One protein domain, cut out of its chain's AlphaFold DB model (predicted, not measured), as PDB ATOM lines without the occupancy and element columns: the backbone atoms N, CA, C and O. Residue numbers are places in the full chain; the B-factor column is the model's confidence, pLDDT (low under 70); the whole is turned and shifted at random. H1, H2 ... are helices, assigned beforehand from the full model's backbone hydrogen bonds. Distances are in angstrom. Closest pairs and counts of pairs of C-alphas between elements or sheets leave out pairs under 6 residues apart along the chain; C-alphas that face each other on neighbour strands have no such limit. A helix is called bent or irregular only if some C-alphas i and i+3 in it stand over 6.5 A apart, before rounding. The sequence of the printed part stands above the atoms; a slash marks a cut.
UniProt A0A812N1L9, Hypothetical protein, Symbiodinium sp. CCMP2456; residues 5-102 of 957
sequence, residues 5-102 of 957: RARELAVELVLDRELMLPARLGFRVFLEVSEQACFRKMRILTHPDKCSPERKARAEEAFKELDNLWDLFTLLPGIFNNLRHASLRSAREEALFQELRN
ATOM      1  N   ARG A   5     217.053 312.252 373.829       93.06
ATOM      2  CA  ARG A   5     218.297 311.684 373.309       93.06
ATOM      3  C   ARG A   5     218.097 310.900 372.013       93.06
ATOM      4  O   ARG A   5     218.928 310.994 371.117       93.06
ATOM      5  N   ALA A   6     216.974 310.194 371.864       94.88
ATOM      6  CA  ALA A   6     216.660 309.494 370.619       94.88
ATOM      7  C   ALA A   6     216.455 310.475 369.450       94.88
ATOM      8  O   ALA A   6     216.841 310.194 368.321       94.88
ATOM      9  N   ARG A   7     215.881 311.657 369.709       95.19
ATOM     10  CA  ARG A   7     215.716 312.688 368.668       95.19
ATOM     11  C   ARG A   7     217.054 313.262 368.222       95.19
ATOM     12  O   ARG A   7     217.279 313.426 367.029       95.19
ATOM     13  N   GLU A   8     217.955 313.513 369.168       94.69
ATOM     14  CA  GLU A   8     219.309 313.983 368.861       94.69
ATOM     15  C   GLU A   8     220.083 312.967 368.019       94.69
ATOM     16  O   GLU A   8     220.579 313.312 366.950       94.69
ATOM     17  N   LEU A   9     220.088 311.700 368.436       95.69
ATOM     18  CA  LEU A   9     220.757 310.631 367.699       95.69
ATOM     19  C   LEU A   9     220.165 310.434 366.292       95.69
ATOM     20  O   LEU A   9     220.914 310.172 365.357       95.69
ATOM     21  N   ALA A  10     218.853 310.616 366.105       97.00
ATOM     22  CA  ALA A  10     218.231 310.566 364.778       97.00
ATOM     23  C   ALA A  10     218.666 311.731 363.875       97.00
ATOM     24  O   ALA A  10     218.962 311.512 362.703       97.00
ATOM     25  N   VAL A  11     218.747 312.952 364.410       96.62
ATOM     26  CA  VAL A  11     219.237 314.128 363.666       96.62
ATOM     27  C   VAL A  11     220.697 313.938 363.248       96.62
ATOM     28  O   VAL A  11     221.047 314.199 362.099       96.62
ATOM     29  N   GLU A  12     221.542 313.435 364.148       96.56
ATOM     30  CA  GLU A  12     222.946 313.138 363.839       96.56
ATOM     31  C   GLU A  12     223.095 312.035 362.796       96.56
ATOM     32  O   GLU A  12     223.970 312.119 361.938       96.56
ATOM     33  N   LEU A  13     222.230 311.024 362.854       96.44
ATOM     34  CA  LEU A  13     222.249 309.908 361.921       96.44
ATOM     35  C   LEU A  13     221.905 310.343 360.491       96.44
ATOM     36  O   LEU A  13     222.580 309.927 359.555       96.44
ATOM     37  N   VAL A  14     220.891 311.195 360.310       97.44
ATOM     38  CA  VAL A  14     220.493 311.670 358.973       97.44
ATOM     39  C   VAL A  14     221.554 312.578 358.355       97.44
ATOM     40  O   VAL A  14     221.794 312.513 357.149       97.44
ATOM     41  N   LEU A  15     222.197 313.428 359.155       96.25
ATOM     42  CA  LEU A  15     223.152 314.420 358.655       96.25
ATOM     43  C   LEU A  15     224.561 313.868 358.420       96.25
ATOM     44  O   LEU A  15     225.380 314.540 357.794       96.25
ATOM     45  N   ASP A  16     224.855 312.659 358.889       94.94
ATOM     46  CA  ASP A  16     226.159 312.049 358.677       94.94
ATOM     47  C   ASP A  16     226.301 311.518 357.245       94.94
ATOM     48  O   ASP A  16     225.765 310.468 356.892       94.94
ATOM     49  N   ARG A  17     227.039 312.256 356.410       92.94
ATOM     50  CA  ARG A  17     227.258 311.926 354.995       92.94
ATOM     51  C   ARG A  17     228.202 310.747 354.775       92.94
ATOM     52  O   ARG A  17     228.234 310.225 353.664       92.94
ATOM     53  N   GLU A  18     228.953 310.336 355.795       87.50
ATOM     54  CA  GLU A  18     229.804 309.144 355.722       87.50
ATOM     55  C   GLU A  18     228.981 307.860 355.890       87.50
ATOM     56  O   GLU A  18     229.412 306.779 355.482       87.50
ATOM     57  N   LEU A  19     227.770 307.969 356.449       86.94
ATOM     58  CA  LEU A  19     226.856 306.844 356.573       86.94
ATOM     59  C   LEU A  19     226.145 306.559 355.250       86.94
ATOM     60  O   LEU A  19     225.737 307.448 354.503       86.94
ATOM     61  N   MET A  20     225.949 305.273 354.972       89.31
ATOM     62  CA  MET A  20     225.224 304.851 353.779       89.31
ATOM     63  C   MET A  20     223.750 305.265 353.840       89.31
ATOM     64  O   MET A  20     223.148 305.337 354.912       89.31
ATOM     65  N   LEU A  21     223.147 305.458 352.666       90.38
ATOM     66  CA  LEU A  21     221.760 305.901 352.501       90.38
ATOM     67  C   LEU A  21     220.744 305.163 353.411       90.38
ATOM     68  O   LEU A  21     219.981 305.842 354.097       90.38
ATOM     69  N   PRO A  22     220.757 303.819 353.539       90.25
ATOM     70  CA  PRO A  22     219.794 303.100 354.387       90.25
ATOM     71  C   PRO A  22     219.964 303.352 355.891       90.25
ATOM     72  O   PRO A  22     218.986 303.320 356.641       90.25
ATOM     73  N   ALA A  23     221.198 303.613 356.335       91.00
ATOM     74  CA  ALA A  23     221.489 303.981 357.717       91.00
ATOM     75  C   ALA A  23     220.913 305.366 358.025       91.00
ATOM     76  O   ALA A  23     220.205 305.549 359.015       91.00
ATOM     77  N   ARG A  24     221.126 306.316 357.108       94.38
ATOM     78  CA  ARG A  24     220.597 307.682 357.204       94.38
ATOM     79  C   ARG A  24     219.066 307.712 357.143       94.38
ATOM     80  O   ARG A  24     218.451 308.493 357.856       94.38
ATOM     81  N   LEU A  25     218.435 306.808 356.387       95.31
ATOM     82  CA  LEU A  25     216.974 306.620 356.364       95.31
ATOM     83  C   LEU A  25     216.419 305.865 357.592       95.31
ATOM     84  O   LEU A  25     215.207 305.678 357.716       95.31
ATOM     85  N   GLY A  26     217.284 305.435 358.516       92.50
ATOM     86  CA  GLY A  26     216.906 304.753 359.755       92.50
ATOM     87  C   GLY A  26     216.330 303.351 359.556       92.50
ATOM     88  O   GLY A  26     215.697 302.816 360.470       92.50
ATOM     89  N   PHE A  27     216.557 302.720 358.401       93.06
ATOM     90  CA  PHE A  27     216.023 301.383 358.111       93.06
ATOM     91  C   PHE A  27     216.571 300.321 359.064       93.06
ATOM     92  O   PHE A  27     215.869 299.371 359.403       93.06
ATOM     93  N   ARG A  28     217.797 300.516 359.565       87.81
ATOM     94  CA  ARG A  28     218.414 299.610 360.545       87.81
ATOM     95  C   ARG A  28     218.019 299.897 361.987       87.81
ATOM     96  O   ARG A  28     218.248 299.061 362.863       87.81
ATOM     97  N   VAL A  29     217.425 301.060 362.236       91.75
ATOM     98  CA  VAL A  29     216.914 301.473 363.547       91.75
ATOM     99  C   VAL A  29     215.500 300.924 363.740       91.75
ATOM    100  O   VAL A  29     215.172 300.418 364.808       91.75
ATOM    101  N   PHE A  30     214.677 300.938 362.690       92.06
ATOM    102  CA  PHE A  30     213.292 300.467 362.727       92.06
ATOM    103  C   PHE A  30     213.095 299.191 361.907       92.06
ATOM    104  O   PHE A  30     212.304 299.154 360.972       92.06
ATOM    105  N   LEU A  31     213.807 298.127 362.274       81.75
ATOM    106  CA  LEU A  31     213.849 296.885 361.490       81.75
ATOM    107  C   LEU A  31     212.463 296.273 361.205       81.75
ATOM    108  O   LEU A  31     212.262 295.701 360.138       81.75
ATOM    109  N   GLU A  32     211.509 296.434 362.125       84.19
ATOM    110  CA  GLU A  32     210.197 295.764 362.114       84.19
ATOM    111  C   GLU A  32     209.083 296.519 361.367       84.19
ATOM    112  O   GLU A  32     207.916 296.145 361.464       84.19
ATOM    113  N   VAL A  33     209.382 297.614 360.661       85.50
ATOM    114  CA  VAL A  33     208.351 298.349 359.906       85.50
ATOM    115  C   VAL A  33     208.738 298.526 358.446       85.50
ATOM    116  O   VAL A  33     209.916 298.489 358.107       85.50
ATOM    117  N   SER A  34     207.747 298.702 357.566       90.56
ATOM    118  CA  SER A  34     207.999 298.953 356.141       90.56
ATOM    119  C   SER A  34     208.872 300.192 355.939       90.56
ATOM    120  O   SER A  34     208.891 301.090 356.777       90.56
ATOM    121  N   GLU A  35     209.567 300.290 354.812       90.38
ATOM    122  CA  GLU A  35     210.501 301.391 354.530       90.38
ATOM    123  C   GLU A  35     209.812 302.754 354.593       90.38
ATOM    124  O   GLU A  35     210.305 303.692 355.221       90.38
ATOM    125  N   GLN A  36     208.590 302.830 354.061       92.50
ATOM    126  CA  GLN A  36     207.761 304.028 354.148       92.50
ATOM    127  C   GLN A  36     207.351 304.342 355.599       92.50
ATOM    128  O   GLN A  36     207.159 305.501 355.975       92.50
ATOM    129  N   ALA A  37     207.202 303.329 356.455       91.50
ATOM    130  CA  ALA A  37     206.986 303.518 357.886       91.50
ATOM    131  C   ALA A  37     208.279 303.895 358.638       91.50
ATOM    132  O   ALA A  37     208.202 304.737 359.535       91.50
ATOM    133  N   CYS A  38     209.450 303.369 358.260       91.88
ATOM    134  CA  CYS A  38     210.757 303.786 358.781       91.88
ATOM    135  C   CYS A  38     211.000 305.263 358.490       91.88
ATOM    136  O   CYS A  38     211.260 306.034 359.412       91.88
ATOM    137  N   PHE A  39     210.813 305.661 357.230       95.50
ATOM    138  CA  PHE A  39     210.916 307.042 356.789       95.50
ATOM    139  C   PHE A  39     209.985 307.951 357.594       95.50
ATOM    140  O   PHE A  39     210.438 308.931 358.179       95.50
ATOM    141  N   ARG A  40     208.704 307.579 357.752       96.50
ATOM    142  CA  ARG A  40     207.762 308.341 358.592       96.50
ATOM    143  C   ARG A  40     208.213 308.444 360.053       96.50
ATOM    144  O   ARG A  40     208.080 309.513 360.646       96.50
ATOM    145  N   LYS A  41     208.759 307.379 360.648       94.25
ATOM    146  CA  LYS A  41     209.252 307.395 362.038       94.25
ATOM    147  C   LYS A  41     210.515 308.241 362.202       94.25
ATOM    148  O   LYS A  41     210.576 309.028 363.145       94.25
ATOM    149  N   MET A  42     211.477 308.134 361.283       96.81
ATOM    150  CA  MET A  42     212.659 309.001 361.257       96.81
ATOM    151  C   MET A  42     212.259 310.461 361.087       96.81
ATOM    152  O   MET A  42     212.722 311.304 361.847       96.81
ATOM    153  N   ARG A  43     211.301 310.741 360.198       96.44
ATOM    154  CA  ARG A  43     210.752 312.079 359.971       96.44
ATOM    155  C   ARG A  43     210.096 312.656 361.228       96.44
ATOM    156  O   ARG A  43     210.258 313.832 361.526       96.44
ATOM    157  N   ILE A  44     209.409 311.831 362.023       96.25
ATOM    158  CA  ILE A  44     208.870 312.249 363.332       96.25
ATOM    159  C   ILE A  44     209.994 312.538 364.340       96.25
ATOM    160  O   ILE A  44     209.889 313.500 365.102       96.25
ATOM    161  N   LEU A  45     211.051 311.719 364.374       96.00
ATOM    162  CA  LEU A  45     212.179 311.914 365.291       96.00
ATOM    163  C   LEU A  45     213.021 313.147 364.951       96.00
ATOM    164  O   LEU A  45     213.520 313.790 365.873       96.00
ATOM    165  N   THR A  46     213.139 313.494 363.669       96.31
ATOM    166  CA  THR A  46     213.873 314.675 363.195       96.31
ATOM    167  C   THR A  46     212.999 315.922 363.055       96.31
ATOM    168  O   THR A  46     213.500 316.973 362.671       96.31
ATOM    169  N   HIS A  47     211.705 315.860 363.395       96.81
ATOM    170  CA  HIS A  47     210.803 317.001 363.235       96.81
ATOM    171  C   HIS A  47     211.232 318.194 364.117       96.81
ATOM    172  O   HIS A  47     211.308 318.050 365.344       96.81
ATOM    173  N   PRO A  48     211.427 319.402 363.555       95.69
ATOM    174  CA  PRO A  48     212.014 320.534 364.278       95.69
ATOM    175  C   PRO A  48     211.201 320.973 365.505       95.69
ATOM    176  O   PRO A  48     211.775 321.261 366.550       95.69
ATOM    177  N   ASP A  49     209.866 320.938 365.439       94.25
ATOM    178  CA  ASP A  49     208.992 321.305 366.575       94.25
ATOM    179  C   ASP A  49     209.001 320.307 367.744       94.25
ATOM    180  O   ASP A  49     208.382 320.538 368.785       94.25
ATOM    181  N   LYS A  50     209.666 319.167 367.570       90.25
ATOM    182  CA  LYS A  50     209.839 318.149 368.605       90.25
ATOM    183  C   LYS A  50     211.234 318.228 369.240       90.25
ATOM    184  O   LYS A  50     211.487 317.529 370.219       90.25
ATOM    185  N   CYS A  51     212.119 319.093 368.757       88.38
ATOM    186  CA  CYS A  51     213.437 319.321 369.343       88.38
ATOM    187  C   CYS A  51     213.438 320.578 370.228       88.38
ATOM    188  O   CYS A  51     212.577 321.447 370.094       88.38
ATOM    189  N   SER A  52     214.388 320.673 371.164       89.50
ATOM    190  CA  SER A  52     214.553 321.885 371.975       89.50
ATOM    191  C   SER A  52     214.876 323.095 371.080       89.50
ATOM    192  O   SER A  52     215.456 322.911 370.005       89.50
ATOM    193  N   PRO A  53     214.543 324.336 371.496       88.06
ATOM    194  CA  PRO A  53     214.769 325.535 370.683       88.06
ATOM    195  C   PRO A  53     216.212 325.667 370.176       88.06
ATOM    196  O   PRO A  53     216.432 326.011 369.020       88.06
ATOM    197  N   GLU A  54     217.186 325.291 371.007       87.56
ATOM    198  CA  GLU A  54     218.621 325.317 370.692       87.56
ATOM    199  C   GLU A  54     219.028 324.332 369.582       87.56
ATOM    200  O   GLU A  54     220.041 324.523 368.916       87.56
ATOM    201  N   ARG A  55     218.233 323.281 369.349       89.12
ATOM    202  CA  ARG A  55     218.505 322.216 368.367       89.12
ATOM    203  C   ARG A  55     217.579 322.271 367.151       89.12
ATOM    204  O   ARG A  55     217.741 321.474 366.226       89.12
ATOM    205  N   LYS A  56     216.625 323.208 367.132       93.81
ATOM    206  CA  LYS A  56     215.578 323.308 366.107       93.81
ATOM    207  C   LYS A  56     216.149 323.461 364.693       93.81
ATOM    208  O   LYS A  56     215.689 322.774 363.790       93.81
ATOM    209  N   ALA A  57     217.182 324.288 364.520       92.31
ATOM    210  CA  ALA A  57     217.803 324.529 363.214       92.31
ATOM    211  C   ALA A  57     218.438 323.260 362.617       92.31
ATOM    212  O   ALA A  57     218.206 322.926 361.460       92.31
ATOM    213  N   ARG A  58     219.182 322.504 363.436       94.38
ATOM    214  CA  ARG A  58     219.845 321.260 363.012       94.38
ATOM    215  C   ARG A  58     218.831 320.148 362.716       94.38
ATOM    216  O   ARG A  58     219.022 319.363 361.796       94.38
ATOM    217  N   ALA A  59     217.725 320.112 363.462       95.81
ATOM    218  CA  ALA A  59     216.611 319.210 363.182       95.81
ATOM    219  C   ALA A  59     215.896 319.557 361.863       95.81
ATOM    220  O   ALA A  59     215.556 318.659 361.102       95.81
ATOM    221  N   GLU A  60     215.726 320.845 361.549       96.75
ATOM    222  CA  GLU A  60     215.129 321.278 360.281       96.75
ATOM    223  C   GLU A  60     215.990 320.895 359.067       96.75
ATOM    224  O   GLU A  60     215.460 320.451 358.047       96.75
ATOM    225  N   GLU A  61     217.315 321.006 359.189       96.25
ATOM    226  CA  GLU A  61     218.256 320.534 358.169       96.25
ATOM    227  C   GLU A  61     218.146 319.016 357.964       96.25
ATOM    228  O   GLU A  61     217.966 318.555 356.836       96.25
ATOM    229  N   ALA A  62     218.161 318.241 359.055       96.56
ATOM    230  CA  ALA A  62     218.001 316.788 358.997       96.56
ATOM    231  C   ALA A  62     216.658 316.378 358.381       96.56
ATOM    232  O   ALA A  62     216.592 315.416 357.625       96.56
ATOM    233  N   PHE A  63     215.581 317.105 358.673       96.81
ATOM    234  CA  PHE A  63     214.259 316.817 358.128       96.81
ATOM    235  C   PHE A  63     214.210 316.985 356.602       96.81
ATOM    236  O   PHE A  63     213.667 316.121 355.917       96.81
ATOM    237  N   LYS A  64     214.816 318.055 356.067       96.44
ATOM    238  CA  LYS A  64     214.898 318.300 354.614       96.44
ATOM    239  C   LYS A  64     215.783 317.272 353.916       96.44
ATOM    240  O   LYS A  64     215.418 316.757 352.864       96.44
ATOM    241  N   GLU A  65     216.928 316.955 354.513       96.25
ATOM    242  CA  GLU A  65     217.836 315.950 353.963       96.25
ATOM    243  C   GLU A  65     217.184 314.562 353.932       96.25
ATOM    244  O   GLU A  65     217.331 313.843 352.949       96.25
ATOM    245  N   LEU A  66     216.403 314.201 354.955       96.75
ATOM    246  CA  LEU A  66     215.684 312.929 354.982       96.75
ATOM    247  C   LEU A  66     214.707 312.784 353.799       96.75
ATOM    248  O   LEU A  66     214.647 311.705 353.213       96.75
ATOM    249  N   ASP A  67     213.984 313.850 353.431       95.94
ATOM    250  CA  ASP A  67     213.069 313.851 352.278       95.94
ATOM    251  C   ASP A  67     213.844 313.640 350.953       95.94
ATOM    252  O   ASP A  67     213.477 312.778 350.156       95.94
ATOM    253  N   ASN A  68     214.985 314.320 350.762       94.31
ATOM    254  CA  ASN A  68     215.835 314.145 349.572       94.31
ATOM    255  C   ASN A  68     216.384 312.714 349.440       94.31
ATOM    256  O   ASN A  68     216.448 312.149 348.346       94.31
ATOM    257  N   LEU A  69     216.814 312.130 350.564       94.19
ATOM    258  CA  LEU A  69     217.323 310.761 350.611       94.19
ATOM    259  C   LEU A  69     216.227 309.748 350.255       94.19
ATOM    260  O   LEU A  69     216.516 308.740 349.610       94.19
ATOM    261  N   TRP A  70     214.979 310.018 350.642       94.94
ATOM    262  CA  TRP A  70     213.841 309.168 350.305       94.94
ATOM    263  C   TRP A  70     213.502 309.221 348.812       94.94
ATOM    264  O   TRP A  70     213.334 308.173 348.194       94.94
ATOM    265  N   ASP A  71     213.498 310.406 348.200       92.06
ATOM    266  CA  ASP A  71     213.270 310.536 346.756       92.06
ATOM    267  C   ASP A  71     214.350 309.791 345.952       92.06
ATOM    268  O   ASP A  71     214.039 309.020 345.038       92.06
ATOM    269  N   LEU A  72     215.621 309.936 346.346       85.81
ATOM    270  CA  LEU A  72     216.732 309.203 345.731       85.81
ATOM    271  C   LEU A  72     216.574 307.682 345.885       85.81
ATOM    272  O   LEU A  72     216.839 306.937 344.942       85.81
ATOM    273  N   PHE A  73     216.122 307.231 347.057       88.81
ATOM    274  CA  PHE A  73     215.840 305.824 347.319       88.81
ATOM    275  C   PHE A  73     214.733 305.287 346.396       88.81
ATOM    276  O   PHE A  73     214.911 304.237 345.784       88.81
ATOM    277  N   THR A  74     213.641 306.034 346.195       86.62
ATOM    278  CA  THR A  74     212.531 305.607 345.316       86.62
ATOM    279  C   THR A  74     212.878 305.555 343.826       86.62
ATOM    280  O   THR A  74     212.227 304.832 343.076       86.62
ATOM    281  N   LEU A  75     213.904 306.290 343.383       78.31
ATOM    282  CA  LEU A  75     214.395 306.256 341.999       78.31
ATOM    283  C   LEU A  75     215.351 305.087 341.725       78.31
ATOM    284  O   LEU A  75     215.611 304.768 340.565       78.31
ATOM    285  N   LEU A  76     215.891 304.470 342.777       77.31
ATOM    286  CA  LEU A  76     216.864 303.382 342.705       77.31
ATOM    287  C   LEU A  76     216.489 302.235 343.655       77.31
ATOM    288  O   LEU A  76     217.357 301.788 344.413       77.31
ATOM    289  N   PRO A  77     215.234 301.746 343.640       57.97
ATOM    290  CA  PRO A  77     214.793 300.766 344.627       57.97
ATOM    291  C   PRO A  77     215.719 299.529 344.550       57.97
ATOM    292  O   PRO A  77     216.278 299.097 345.564       57.97
ATOM    293  N   GLY A  78     216.100 299.172 343.311       59.19
ATOM    294  CA  GLY A  78     217.032 298.138 342.851       59.19
ATOM    295  C   GLY A  78     218.243 297.804 343.717       59.19
ATOM    296  O   GLY A  78     218.710 296.673 343.738       59.19
ATOM    297  N   ILE A  79     218.830 298.820 344.346       60.03
ATOM    298  CA  ILE A  79     220.212 298.780 344.844       60.03
ATOM    299  C   ILE A  79     220.259 298.663 346.374       60.03
ATOM    300  O   ILE A  79     221.260 298.208 346.937       60.03
ATOM    301  N   PHE A  80     219.192 299.054 347.071       61.09
ATOM    302  CA  PHE A  80     219.258 299.329 348.509       61.09
ATOM    303  C   PHE A  80     218.589 298.272 349.396       61.09
ATOM    304  O   PHE A  80     218.899 298.228 350.593       61.09
ATOM    305  N   ASN A  81     217.788 297.366 348.826       62.12
ATOM    306  CA  ASN A  81     217.103 296.300 349.567       62.12
ATOM    307  C   ASN A  81     218.067 295.358 350.336       62.12
ATOM    308  O   ASN A  81     217.779 294.939 351.457       62.12
ATOM    309  N   ASN A  82     219.301 295.163 349.855       56.69
ATOM    310  CA  ASN A  82     220.339 294.350 350.542       56.69
ATOM    311  C   ASN A  82     220.892 294.990 351.791       56.69
ATOM    312  O   ASN A  82     221.392 294.345 352.711       56.69
ATOM    313  N   LEU A  83     220.920 296.316 351.766       56.28
ATOM    314  CA  LEU A  83     221.663 297.100 352.727       56.28
ATOM    315  C   LEU A  83     220.846 297.305 354.006       56.28
ATOM    316  O   LEU A  83     221.412 297.731 355.016       56.28
ATOM    317  N   ARG A  84     219.561 296.928 353.997       58.47
ATOM    318  CA  ARG A  84     218.689 296.852 355.173       58.47
ATOM    319  C   ARG A  84     219.115 295.752 356.154       58.47
ATOM    320  O   ARG A  84     218.972 295.944 357.360       58.47
ATOM    321  N   HIS A  85     219.704 294.662 355.653       55.56
ATOM    322  CA  HIS A  85     220.053 293.471 356.442       55.56
ATOM    323  C   HIS A  85     221.553 293.303 356.729       55.56
ATOM    324  O   HIS A  85     221.945 292.371 357.430       55.56
ATOM    325  N   ALA A  86     222.408 294.207 356.243       56.78
ATOM    326  CA  ALA A  86     223.834 294.148 356.550       56.78
ATOM    327  C   ALA A  86     224.090 294.369 358.058       56.78
ATOM    328  O   ALA A  86     223.698 295.383 358.636       56.78
ATOM    329  N   SER A  87     224.779 293.399 358.669       44.72
ATOM    330  CA  SER A  87     224.876 293.151 360.120       44.72
ATOM    331  C   SER A  87     225.553 294.240 360.966       44.72
ATOM    332  O   SER A  87     225.542 294.141 362.192       44.72
ATOM    333  N   LEU A  88     226.170 295.256 360.366       49.22
ATOM    334  CA  LEU A  88     226.913 296.267 361.116       49.22
ATOM    335  C   LEU A  88     226.123 297.572 361.162       49.22
ATOM    336  O   LEU A  88     226.143 298.364 360.219       49.22
ATOM    337  N   ARG A  89     225.436 297.793 362.285       71.81
ATOM    338  CA  ARG A  89     225.004 299.132 362.688       71.81
ATOM    339  C   ARG A  89     226.241 299.944 363.026       71.81
ATOM    340  O   ARG A  89     227.098 299.497 363.788       71.81
ATOM    341  N   SER A  90     226.330 301.146 362.480       85.44
ATOM    342  CA  SER A  90     227.255 302.138 363.008       85.44
ATOM    343  C   SER A  90     226.972 302.357 364.498       85.44
ATOM    344  O   SER A  90     225.850 302.157 364.975       85.44
ATOM    345  N   ALA A  91     227.978 302.810 365.245       87.44
ATOM    346  CA  ALA A  91     227.811 303.102 366.668       87.44
ATOM    347  C   ALA A  91     226.635 304.067 366.933       87.44
ATOM    348  O   ALA A  91     225.973 303.961 367.962       87.44
ATOM    349  N   ARG A  92     226.334 304.967 365.983       87.19
ATOM    350  CA  ARG A  92     225.200 305.902 366.059       87.19
ATOM    351  C   ARG A  92     223.849 305.227 365.825       87.19
ATOM    352  O   ARG A  92     222.902 305.523 366.548       87.19
ATOM    353  N   GLU A  93     223.755 304.292 364.879       91.00
ATOM    354  CA  GLU A  93     222.537 303.491 364.668       91.00
ATOM    355  C   GLU A  93     222.230 302.606 365.873       91.00
ATOM    356  O   GLU A  93     221.078 302.522 366.296       91.00
ATOM    357  N   GLU A  94     223.255 301.969 366.446       91.19
ATOM    358  CA  GLU A  94     223.086 301.127 367.630       91.19
ATOM    359  C   GLU A  94     222.717 301.964 368.857       91.19
ATOM    360  O   GLU A  94     221.810 301.592 369.598       91.19
ATOM    361  N   ALA A  95     223.335 303.137 369.033       91.12
ATOM    362  CA  ALA A  95     222.960 304.061 370.099       91.12
ATOM    363  C   ALA A  95     221.496 304.508 369.977       91.12
ATOM    364  O   ALA A  95     220.765 304.483 370.968       91.12
ATOM    365  N   LEU A  96     221.048 304.877 368.770       93.12
ATOM    366  CA  LEU A  96     219.659 305.270 368.541       93.12
ATOM    367  C   LEU A  96     218.700 304.102 368.791       93.12
ATOM    368  O   LEU A  96     217.661 304.276 369.427       93.12
ATOM    369  N   PHE A  97     219.051 302.904 368.327       92.94
ATOM    370  CA  PHE A  97     218.245 301.709 368.545       92.94
ATOM    371  C   PHE A  97     218.103 301.359 370.030       92.94
ATOM    372  O   PHE A  97     216.988 301.119 370.497       92.94
ATOM    373  N   GLN A  98     219.209 301.350 370.779       92.56
ATOM    374  CA  GLN A  98     219.192 301.053 372.212       92.56
ATOM    375  C   GLN A  98     218.383 302.092 372.987       92.56
ATOM    376  O   GLN A  98     217.575 301.713 373.830       92.56
ATOM    377  N   GLU A  99     218.522 303.378 372.654       93.06
ATOM    378  CA  GLU A  99     217.755 304.457 373.288       93.06
ATOM    379  C   GLU A  99     216.251 304.367 372.978       93.06
ATOM    380  O   GLU A  99     215.419 304.719 373.811       93.06
ATOM    381  N   LEU A 100     215.867 303.879 371.796       91.81
ATOM    382  CA  LEU A 100     214.458 303.659 371.457       91.81
ATOM    383  C   LEU A 100     213.873 302.412 372.132       91.81
ATOM    384  O   LEU A 100     212.687 302.412 372.468       91.81
ATOM    385  N   ARG A 101     214.680 301.361 372.324       89.56
ATOM    386  CA  ARG A 101     214.248 300.096 372.943       89.56
ATOM    387  C   ARG A 101     214.186 300.190 374.463       89.56
ATOM    388  O   ARG A 101     213.228 299.723 375.070       89.56
ATOM    389  N   ASN A 102     215.204 300.803 375.047       89.06
ATOM    390  CA  ASN A 102     215.359 301.013 376.475       89.06
ATOM    391  C   ASN A 102     215.511 302.518 376.705       89.06
ATOM    392  O   ASN A 102     216.622 302.966 377.000       89.06
TER     393      ASN A 102
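Overview. This is residues 5 to 102 of the 957 residues of the protein "Hypothetical protein" of Symbiodinium sp. CCMP2456 (UniProt A0A812N1L9). A long helix, H4, forms a base along the longest axis, with H3 folded back beside it as a helical hairpin. H1 crosses over H4, between this hairpin and H6, which packs on H1 on the side away from H4; the short H2 lies near the middle, and H5 turns back from one end of H4. The printed part has 98 residues with six named helices, H1 to H6 in chain order, and no named strand; the class is all helix, with mostly crossed packing: of the 4 pairs of helices that touch and have a tilt, 1 is at a shallow tilt. It is compact, with a radius of gyration of the C-alphas of 12.4 A, and spans 39 by 29 by 24 A.

Along the chain. H4, residues 53 to 75, is 34.6 A long, from C-alpha 53 at (214.769, 325.535, 370.683) to C-alpha 75 at (214.395, 306.256, 341.999). It is irregular: C-alphas 54 and 57 are 7.6 A apart. H3 is residues 35 to 45, 15.1 A. H1, residues 5 to 15, measures 15.7 A and begins with C-alpha 5 at (218.297, 311.684, 373.309). H2 is residues 21 to 24, 5.2 A. H5, residues 77 to 84, 11.9 A, is irregular too, with C-alphas 79 and 82 at 7.2 A. H6, residues 91 to 101, 15.2 A, ends with C-alpha 101 at (214.248, 300.096, 372.943).

Arrangement. H4, with residues 63 to 70 alone, touches H3, and the two form a helical hairpin at a shallow tilt of 11 degrees, opposite ways; their closest C-alphas, of Arg 43 and Phe 63, are 6.2 A apart. With residues 58 to 66 alone, H4 touches H1 at a steep tilt of 51 degrees, the same way, closest at the C-alphas of Val 11 and Ala 62, 5.5 A. H1 is the hub, touching H2, H3, H4 and H6. H1 and H6 run opposite ways at a tilt of 36 degrees, only just steep; the closest C-alphas, of Leu 9 and Leu 96, are 5.5 A apart. H2 and H5 only just touch, with 3 pairs of C-alphas within 8 A, the closest those of Pro 22 and Arg 84, 6.4 A. H4 and H6 are apart. Every O i to N i+4 pair is within hydrogen-bond range in H1, H3 and H6; in H4 17 of 19 are, in H5 0 of 4, beside 2 of 5 O i to N i+3 pairs, and H2 is too short for such an i+4 pair.

Size, cuts and confidence. The two C-alphas farthest apart, of Pro 53 and Gly 78, are 39.1 A apart. Residues 74 to 79, of which 77 to 79 belong to H5, stand free. The printed part has no cut and no long link. Mean pLDDT of the printed part is 87.6; residues 77 to 88 are under 70.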